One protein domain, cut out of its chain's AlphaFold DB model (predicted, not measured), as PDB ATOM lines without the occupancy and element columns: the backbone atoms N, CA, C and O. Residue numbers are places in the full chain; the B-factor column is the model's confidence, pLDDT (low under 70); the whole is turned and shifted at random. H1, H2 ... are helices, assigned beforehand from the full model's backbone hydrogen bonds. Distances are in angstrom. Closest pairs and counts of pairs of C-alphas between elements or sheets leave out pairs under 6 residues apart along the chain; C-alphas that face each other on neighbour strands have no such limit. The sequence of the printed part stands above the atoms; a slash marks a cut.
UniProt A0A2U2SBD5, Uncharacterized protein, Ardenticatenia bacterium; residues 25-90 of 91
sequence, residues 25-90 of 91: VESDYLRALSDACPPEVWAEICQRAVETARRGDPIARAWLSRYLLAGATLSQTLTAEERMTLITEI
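Overview. This is residues 25 to 90 of the 91 residues of an uncharacterized protein of Ardenticatenia bacterium (UniProt A0A2U2SBD5). Going along the printed part, you meet an open, strung-out row of helices with no common core: H1 sticks out at one end, H2 and H3 make a V at their joint, and H4 sticks out at the other end of a long link. The stretches that stand free are residues 25 to 36, 38 to 44 and 65 to 90. The printed part has 66 residues with four named helices, H1, H2, H3 and H4 in that order, and no named strand; the class is all helix. It is extended, with a radius of gyration of the C-alphas of 18.7 A, and only just flat, spanning 55 by 31 by 17 A.

Along the chain. Find C-alpha 25 at (-35.094, 31.254, -71.636); from there H1 runs through residues 25 to 36, 16.6 A long. H2, residues 39 to 54, is the longest at 22.5 A. H3 follows at residues 58 to 68, 15.0 A. Last comes H4, residues 80 to 88, 13.8 A, ending at C-alpha 88 at (-26.088, 1.056, -120.816).

Arrangement. Look first at H2 and H3, which touch through residues 49 to 53 of H2 alone; their closest C-alphas, of Ala 53 and Ala 60, are 5.0 A apart. They run opposite ways at a steep tilt of 51 degrees. H1 and H4 touch no helix. In H1 and H2 every O i to N i+4 pair is within hydrogen-bond range; in H3 6 of 7 are, and in H4 0 of 5, with 3 of 6 O i to N i+3 pairs.

Size, cuts and confidence. The C-alphas of Val 25 and Thr 88, the two farthest apart, are 58.4 A apart. The printed part has no cut. The link from H3 to H4, 11 residues, is long; the other two are tight. The mean pLDDT of the printed part is 81.0, and residues 70 to 90 are under 70.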
ATOM      1  N   VAL A  25     -33.950  31.457 -70.737       78.31
ATOM      2  CA  VAL A  25     -35.094  31.254 -71.636       78.31
ATOM      3  C   VAL A  25     -34.830  30.230 -72.753       78.31
ATOM      4  O   VAL A  25     -35.715  29.457 -73.101       78.31
ATOM      5  N   GLU A  26     -33.618  30.178 -73.319       84.12
ATOM      6  CA  GLU A  26     -33.275  29.206 -74.375       84.12
ATOM      7  C   GLU A  26     -33.297  27.767 -73.831       84.12
ATOM      8  O   GLU A  26     -33.681  26.841 -74.542       84.12
ATOM      9  N   SER A  27     -32.938  27.577 -72.558       84.31
ATOM     10  CA  SER A  27     -32.963  26.258 -71.915       84.31
ATOM     11  C   SER A  27     -34.388  25.792 -71.626       84.31
ATOM     12  O   SER A  27     -34.669  24.600 -71.735       84.31
ATOM     13  N   ASP A  28     -35.289  26.720 -71.304       89.75
ATOM     14  CA  ASP A  28     -36.698  26.414 -71.052       89.75
ATOM     15  C   ASP A  28     -37.421  26.011 -72.346       89.75
ATOM     16  O   ASP A  28     -38.149  25.020 -72.357       89.75
ATOM     17  N   TYR A  29     -37.152  26.700 -73.462       89.56
ATOM     18  CA  TYR A  29     -37.680  26.301 -74.772       89.56
ATOM     19  C   TYR A  29     -37.151  24.944 -75.235       89.56
ATOM     20  O   TYR A  29     -37.923  24.133 -75.745       89.56
ATOM     21  N   LEU A  30     -35.852  24.681 -75.056       89.88
ATOM     22  CA  LEU A  30     -35.276  23.381 -75.401       89.88
ATOM     23  C   LEU A  30     -35.902  22.258 -74.576       89.88
ATOM     24  O   LEU A  30     -36.246  21.226 -75.138       89.88
ATOM     25  N   ARG A  31     -36.107  22.480 -73.274       92.75
ATOM     26  CA  ARG A  31     -36.775  21.510 -72.403       92.75
ATOM     27  C   ARG A  31     -38.203  21.237 -72.862       92.75
ATOM     28  O   ARG A  31     -38.538  20.088 -73.096       92.75
ATOM     29  N   ALA A  32     -38.996  22.285 -73.086       94.81
ATOM     30  CA  ALA A  32     -40.368  22.139 -73.564       94.81
ATOM     31  C   ALA A  32     -40.447  21.372 -74.897       94.81
ATOM     32  O   ALA A  32     -41.339  20.549 -75.083       94.81
ATOM     33  N   LEU A  33     -39.503  21.609 -75.815       92.81
ATOM     34  CA  LEU A  33     -39.431  20.883 -77.082       92.81
ATOM     35  C   LEU A  33     -39.055  19.408 -76.884       92.81
ATOM     36  O   LEU A  33     -39.681  18.540 -77.491       92.81
ATOM     37  N   SER A  34     -38.050  19.125 -76.054       92.19
ATOM     38  CA  SER A  34     -37.626  17.757 -75.737       92.19
ATOM     39  C   SER A  34     -38.720  16.962 -75.027       92.19
ATOM     40  O   SER A  34     -38.923  15.798 -75.356       92.19
ATOM     41  N   ASP A  35     -39.454  17.597 -74.114       95.38
ATOM     42  CA  ASP A  35     -40.570  16.976 -73.399       95.38
ATOM     43  C   ASP A  35     -41.753  16.694 -74.340       95.38
ATOM     44  O   ASP A  35     -42.418  15.667 -74.222       95.38
ATOM     45  N   ALA A  36     -42.014  17.588 -75.302       96.19
ATOM     46  CA  ALA A  36     -43.103  17.431 -76.266       96.19
ATOM     47  C   ALA A  36     -42.814  16.386 -77.358       96.19
ATOM     48  O   ALA A  36     -43.744  15.792 -77.903       96.19
ATOM     49  N   CYS A  37     -41.544  16.178 -77.708       95.94
ATOM     50  CA  CYS A  37     -41.126  15.227 -78.734       95.94
ATOM     51  C   CYS A  37     -39.961  14.372 -78.215       95.94
ATOM     52  O   CYS A  37     -38.809  14.583 -78.614       95.94
ATOM     53  N   PRO A  38     -40.240  13.419 -77.308       95.44
ATOM     54  CA  PRO A  38     -39.224  12.491 -76.846       95.44
ATOM     55  C   PRO A  38     -38.780  11.559 -77.993       95.44
ATOM     56  O   PRO A  38     -39.507  11.403 -78.986       95.44
ATOM     57  N   PRO A  39     -37.597  10.925 -77.890       94.00
ATOM     58  CA  PRO A  39     -37.038  10.094 -78.959       94.00
ATOM     59  C   PRO A  39     -37.979   8.996 -79.469       94.00
ATOM     60  O   PRO A  39     -37.991   8.697 -80.662       94.00
ATOM     61  N   GLU A  40     -38.792   8.419 -78.588       96.56
ATOM     62  CA  GLU A  40     -39.741   7.353 -78.907       96.56
ATOM     63  C   GLU A  40     -40.868   7.873 -79.809       96.56
ATOM     64  O   GLU A  40     -41.158   7.285 -80.851       96.56
ATOM     65  N   VAL A  41     -41.438   9.032 -79.471       97.44
ATOM     66  CA  VAL A  41     -42.465   9.702 -80.287       97.44
ATOM     67  C   VAL A  41     -41.888  10.095 -81.644       97.44
ATOM     68  O   VAL A  41     -42.527   9.909 -82.681       97.44
ATOM     69  N   TRP A  42     -40.651  10.591 -81.666       95.88
ATOM     70  CA  TRP A  42     -39.972  10.904 -82.918       95.88
ATOM     71  C   TRP A  42     -39.767   9.664 -83.801       95.88
ATOM     72  O   TRP A  42     -39.981   9.726 -85.017       95.88
ATOM     73  N   ALA A  43     -39.409   8.523 -83.206       96.75
ATOM     74  CA  ALA A  43     -39.262   7.263 -83.925       96.75
ATOM     75  C   ALA A  43     -40.590   6.810 -84.554       96.75
ATOM     76  O   ALA A  43     -40.607   6.413 -85.723       96.75
ATOM     77  N   GLU A  44     -41.709   6.936 -83.839       97.94
ATOM     78  CA  GLU A  44     -43.035   6.627 -84.385       97.94
ATOM     79  C   GLU A  44     -43.416   7.524 -85.571       97.94
ATOM     80  O   GLU A  44     -43.972   7.047 -86.565       97.94
ATOM     81  N   ILE A  45     -43.116   8.825 -85.493       97.06
ATOM     82  CA  ILE A  45     -43.347   9.765 -86.600       97.06
ATOM     83  C   ILE A  45     -42.541   9.328 -87.830       97.06
ATOM     84  O   ILE A  45     -43.086   9.252 -88.936       97.06
ATOM     85  N   CYS A  46     -41.266   8.977 -87.638       97.25
ATOM     86  CA  CYS A  46     -40.404   8.481 -88.708       97.25
ATOM     87  C   CYS A  46     -40.960   7.202 -89.354       97.25
ATOM     88  O   CYS A  46     -41.015   7.107 -90.580       97.25
ATOM     89  N   GLN A  47     -41.413   6.233 -88.553       98.19
ATOM     90  CA  GLN A  47     -41.983   4.977 -89.056       98.19
ATOM     91  C   GLN A  47     -43.235   5.219 -89.904       98.19
ATOM     92  O   GLN A  47     -43.314   4.743 -91.040       98.19
ATOM     93  N   ARG A  48     -44.174   6.038 -89.413       98.19
ATOM     94  CA  ARG A  48     -45.391   6.403 -90.161       98.19
ATOM     95  C   ARG A  48     -45.067   7.084 -91.489       98.19
ATOM     96  O   ARG A  48     -45.707   6.805 -92.507       98.19
ATOM     97  N   ALA A  49     -44.068   7.961 -91.506       97.94
ATOM     98  CA  ALA A  49     -43.630   8.609 -92.734       97.94
ATOM     99  C   ALA A  49     -43.022   7.612 -93.732       97.94
ATOM    100  O   ALA A  49     -43.328   7.684 -94.922       97.94
ATOM    101  N   VAL A  50     -42.221   6.647 -93.264       98.06
ATOM    102  CA  VAL A  50     -41.660   5.579 -94.109       98.06
ATOM    103  C   VAL A  50     -42.767   4.732 -94.730       98.06
ATOM    104  O   VAL A  50     -42.751   4.496 -95.937       98.06
ATOM    105  N   GLU A  51     -43.753   4.301 -93.946       98.50
ATOM    106  CA  GLU A  51     -44.899   3.549 -94.467       98.50
ATOM    107  C   GLU A  51     -45.680   4.346 -95.516       98.50
ATOM    108  O   GLU A  51     -46.046   3.823 -96.569       98.50
ATOM    109  N   THR A  52     -45.898   5.633 -95.257       98.00
ATOM    110  CA  THR A  52     -46.620   6.533 -96.165       98.00
ATOM    111  C   THR A  52     -45.853   6.735 -97.474       98.00
ATOM    112  O   THR A  52     -46.422   6.597 -98.557       98.00
ATOM    113  N   ALA A  53     -44.535   6.927 -97.399       97.88
ATOM    114  CA  ALA A  53     -43.664   7.010 -98.567       97.88
ATOM    115  C   ALA A  53     -43.635   5.702 -99.379       97.88
ATOM    116  O   ALA A  53     -43.641   5.739-100.619       97.88
ATOM    117  N   ARG A  54     -43.645   4.541 -98.703       97.56
ATOM    118  CA  ARG A  54     -43.730   3.213 -99.342       97.56
ATOM    119  C   ARG A  54     -45.033   3.028-100.112       97.56
ATOM    120  O   ARG A  54     -45.000   2.463-101.199       97.56
ATOM    121  N   ARG A  55     -46.145   3.566 -99.605       98.00
ATOM    122  CA  ARG A  55     -47.445   3.566-100.301       98.00
ATOM    123  C   ARG A  55     -47.512   4.502-101.512       98.00
ATOM    124  O   ARG A  55     -48.514   4.492-102.216       98.00
ATOM    125  N   GLY A  56     -46.465   5.281-101.779       95.75
ATOM    126  CA  GLY A  56     -46.397   6.144-102.958       95.75
ATOM    127  C   GLY A  56     -46.591   7.628-102.683       95.75
ATOM    128  O   GLY A  56     -46.561   8.401-103.633       95.75
ATOM    129  N   ASP A  57     -46.746   8.041-101.424       98.06
ATOM    130  CA  ASP A  57     -47.001   9.444-101.108       98.06
ATOM    131  C   ASP A  57     -45.785  10.337-101.447       98.06
ATOM    132  O   ASP A  57     -44.683  10.121-100.919       98.06
ATOM    133  N   PRO A  58     -45.948  11.338-102.330       94.31
ATOM    134  CA  PRO A  58     -44.841  12.177-102.774       94.31
ATOM    135  C   PRO A  58     -44.350  13.141-101.684       94.31
ATOM    136  O   PRO A  58     -43.161  13.466-101.657       94.31
ATOM    137  N   ILE A  59     -45.220  13.567-100.765       96.69
ATOM    138  CA  ILE A  59     -44.877  14.513 -99.695       96.69
ATOM    139  C   ILE A  59     -43.997  13.819 -98.656       96.69
ATOM    140  O   ILE A  59     -42.950  14.345 -98.288       96.69
ATOM    141  N   ALA A  60     -44.360  12.608 -98.238       96.62
ATOM    142  CA  ALA A  60     -43.577  11.802 -97.311       96.62
ATOM    143  C   ALA A  60     -42.201  11.446 -97.895       96.62
ATOM    144  O   ALA A  60     -41.194  11.529 -97.191       96.62
ATOM    145  N   ARG A  61     -42.129  11.121 -99.195       95.31
ATOM    146  CA  ARG A  61     -40.853  10.891 -99.901       95.31
ATOM    147  C   ARG A  61     -39.968  12.137 -99.904       95.31
ATOM    148  O   ARG A  61     -38.784  12.032 -99.593       95.31
ATOM    149  N   ALA A  62     -40.537  13.302-100.218       93.44
ATOM    150  CA  ALA A  62     -39.814  14.572-100.211       93.44
ATOM    151  C   ALA A  62     -39.380  14.992 -98.797       93.44
ATOM    152  O   ALA A  62     -38.292  15.526 -98.610       93.44
ATOM    153  N   TRP A  63     -40.208  14.740 -97.783       94.62
ATOM    154  CA  TRP A  63     -39.861  15.017 -96.393       94.62
ATOM    155  C   TRP A  63     -38.701  14.134 -95.927       94.62
ATOM    156  O   TRP A  63     -37.695  14.664 -95.462       94.62
ATOM    157  N   LEU A  64     -38.782  12.814 -96.135       94.56
ATOM    158  CA  LEU A  64     -37.711  11.875 -95.781       94.56
ATOM    159  C   LEU A  64     -36.410  12.167 -96.535       94.56
ATOM    160  O   LEU A  64     -35.337  12.104 -95.939       94.56
ATOM    161  N   SER A  65     -36.480  12.523 -97.823       91.44
ATOM    162  CA  SER A  65     -35.282  12.804 -98.620       91.44
ATOM    163  C   SER A  65     -34.477  13.983 -98.070       91.44
ATOM    164  O   SER A  65     -33.254  13.947 -98.128       91.44
ATOM    165  N   ARG A  66     -35.116  14.978 -97.439       88.69
ATOM    166  CA  ARG A  66     -34.410  16.095 -96.782       88.69
ATOM    167  C   ARG A  66     -33.506  15.650 -95.635       88.69
ATOM    168  O   ARG A  66     -32.507  16.314 -95.389       88.69
ATOM    169  N   TYR A  67     -33.858  14.567 -94.942       88.00
ATOM    170  CA  TYR A  67     -33.079  14.026 -93.823       88.00
ATOM    171  C   TYR A  67     -32.107  12.936 -94.275       88.00
ATOM    172  O   TYR A  67     -30.966  12.912 -93.832       88.00
ATOM    173  N   LEU A  68     -32.534  12.057 -95.185       87.38
ATOM    174  CA  LEU A  68     -31.712  10.952 -95.691       87.38
ATOM    175  C   LEU A  68     -30.625  11.425 -96.659       87.38
ATOM    176  O   LEU A  68     -29.543  10.852 -96.705       87.38
ATOM    177  N   LEU A  69     -30.911  12.480 -97.422       84.12
ATOM    178  CA  LEU A  69     -29.968  13.114 -98.338       84.12
ATOM    179  C   LEU A  69     -29.366  14.384 -97.730       84.12
ATOM    180  O   LEU A  69     -28.828  15.200 -98.477       84.12
ATOM    181  N   ALA A  70     -29.450  14.586 -96.407       58.62
ATOM    182  CA  ALA A  70     -28.759  15.672 -95.712       58.62
ATOM    183  C   ALA A  70     -27.238  15.440 -95.802       58.62
ATOM    184  O   ALA A  70     -26.611  14.845 -94.935       58.62
ATOM    185  N   GLY A  71     -26.686  15.848 -96.939       49.97
ATOM    186  CA  GLY A  71     -25.371  15.475 -97.444       49.97
ATOM    187  C   GLY A  71     -25.262  15.699 -98.952       49.97
ATOM    188  O   GLY A  71     -24.185  16.031 -99.414       49.97
ATOM    189  N   ALA A  72     -26.369  15.664 -99.710       48.09
ATOM    190  CA  ALA A  72     -26.437  15.933-101.151       48.09
ATOM    191  C   ALA A  72     -26.332  17.431-101.531       48.09
ATOM    192  O   ALA A  72     -26.794  17.853-102.586       48.09
ATOM    193  N   THR A  73     -25.601  18.224-100.744       44.91
ATOM    194  CA  THR A  73     -24.516  19.006-101.363       44.91
ATOM    195  C   THR A  73     -23.297  18.084-101.506       44.91
ATOM    196  O   THR A  73     -22.182  18.409-101.116       44.91
ATOM    197  N   LEU A  74     -23.517  16.884-102.048       46.12
ATOM    198  CA  LEU A  74     -22.465  16.079-102.617       46.12
ATOM    199  C   LEU A  74     -22.165  16.844-103.888       46.12
ATOM    200  O   LEU A  74     -22.994  16.879-104.801       46.12
ATOM    201  N   SER A  75     -21.047  17.566-103.867       47.03
ATOM    202  CA  SER A  75     -20.326  17.985-105.060       47.03
ATOM    203  C   SER A  75     -20.638  16.988-106.172       47.03
ATOM    204  O   SER A  75     -20.265  15.819-106.069       47.03
ATOM    205  N   GLN A  76     -21.391  17.414-107.189       48.72
ATOM    206  CA  GLN A  76     -21.581  16.630-108.402       48.72
ATOM    207  C   GLN A  76     -20.253  16.629-109.169       48.72
ATOM    208  O   GLN A  76     -20.147  17.166-110.261       48.72
ATOM    209  N   THR A  77     -19.220  16.039-108.584       45.12
ATOM    210  CA  THR A  77     -18.029  15.565-109.274       45.12
ATOM    211  C   THR A  77     -18.264  14.100-109.599       45.12
ATOM    212  O   THR A  77     -17.551  13.230-109.125       45.12
ATOM    213  N   LEU A  78     -19.322  13.830-110.366       53.56
ATOM    214  CA  LEU A  78     -19.347  12.635-111.202       53.56
ATOM    215  C   LEU A  78     -18.619  13.034-112.478       53.56
ATOM    216  O   LEU A  78     -19.049  13.973-113.157       53.56
ATOM    217  N   THR A  79     -17.507  12.374-112.786       62.88
ATOM    218  CA  THR A  79     -16.873  12.529-114.096       62.88
ATOM    219  C   THR A  79     -17.807  11.957-115.165       62.88
ATOM    220  O   THR A  79     -18.648  11.096-114.899       62.88
ATOM    221  N   ALA A  80     -17.713  12.479-116.388       59.06
ATOM    222  CA  ALA A  80     -18.618  12.115-117.482       59.06
ATOM    223  C   ALA A  80     -18.635  10.601-117.791       59.06
ATOM    224  O   ALA A  80     -19.636  10.102-118.299       59.06
ATOM    225  N   GLU A  81     -17.569   9.874-117.441       58.59
ATOM    226  CA  GLU A  81     -17.442   8.426-117.642       58.59
ATOM    227  C   GLU A  81     -18.418   7.607-116.787       58.59
ATOM    228  O   GLU A  81     -19.070   6.705-117.306       58.59
ATOM    229  N   GLU A  82     -18.612   7.952-115.512       58.31
ATOM    230  CA  GLU A  82     -19.471   7.172-114.602       58.31
ATOM    231  C   GLU A  82     -20.963   7.292-114.958       58.31
ATOM    232  O   GLU A  82     -21.762   6.400-114.671       58.31
ATOM    233  N   ARG A  83     -21.345   8.377-115.648       58.25
ATOM    234  CA  ARG A  83     -22.713   8.585-116.147       58.25
ATOM    235  C   ARG A  83     -23.041   7.722-117.365       58.25
ATOM    236  O   ARG A  83     -24.212   7.419-117.572       58.25
ATOM    237  N   MET A  84     -22.042   7.334-118.161       56.22
ATOM    238  CA  MET A  84     -22.258   6.538-119.370       56.22
ATOM    239  C   MET A  84     -22.552   5.071-119.028       56.22
ATOM    240  O   MET A  84     -23.429   4.470-119.637       56.22
ATOM    241  N   THR A  85     -21.904   4.513-118.004       57.22
ATOM    242  CA  THR A  85     -22.070   3.098-117.626       57.22
ATOM    243  C   THR A  85     -23.475   2.778-117.102       57.22
ATOM    244  O   THR A  85     -24.023   1.726-117.417       57.22
ATOM    245  N   LEU A  86     -24.108   3.705-116.375       53.66
ATOM    246  CA  LEU A  86     -25.447   3.496-115.799       53.66
ATOM    247  C   LEU A  86     -26.587   3.545-116.828       53.66
ATOM    248  O   LEU A  86     -27.669   3.028-116.561       53.66
ATOM    249  N   ILE A  87     -26.372   4.167-117.992       55.62
ATOM    250  CA  ILE A  87     -27.386   4.232-119.057       55.62
ATOM    251  C   ILE A  87     -27.392   2.930-119.871       55.62
ATOM    252  O   ILE A  87     -28.451   2.487-120.315       55.62
ATOM    253  N   THR A  88     -26.236   2.277-120.014       51.97
ATOM    254  CA  THR A  88     -26.088   1.056-120.816       51.97
ATOM    255  C   THR A  88     -26.589  -0.208-120.114       51.97
ATOM    256  O   THR A  88     -26.968  -1.144-120.798       51.97
ATOM    257  N   GLU A  89     -26.632  -0.257-118.778       49.34
ATOM    258  CA  GLU A  89     -27.133  -1.435-118.035       49.34
ATOM    259  C   GLU A  89     -28.666  -1.473-117.870       49.34
ATOM    260  O   GLU A  89     -29.212  -2.449-117.360       49.34
ATOM    261  N   ILE A  90     -29.372  -0.418-118.292       53.97
ATOM    262  CA  ILE A  90     -30.843  -0.318-118.215       53.97
ATOM    263  C   ILE A  90     -31.504  -0.531-119.599       53.97
ATOM    264  O   ILE A  90     -32.730  -0.574-119.693       53.97
TER     265      ILE A  90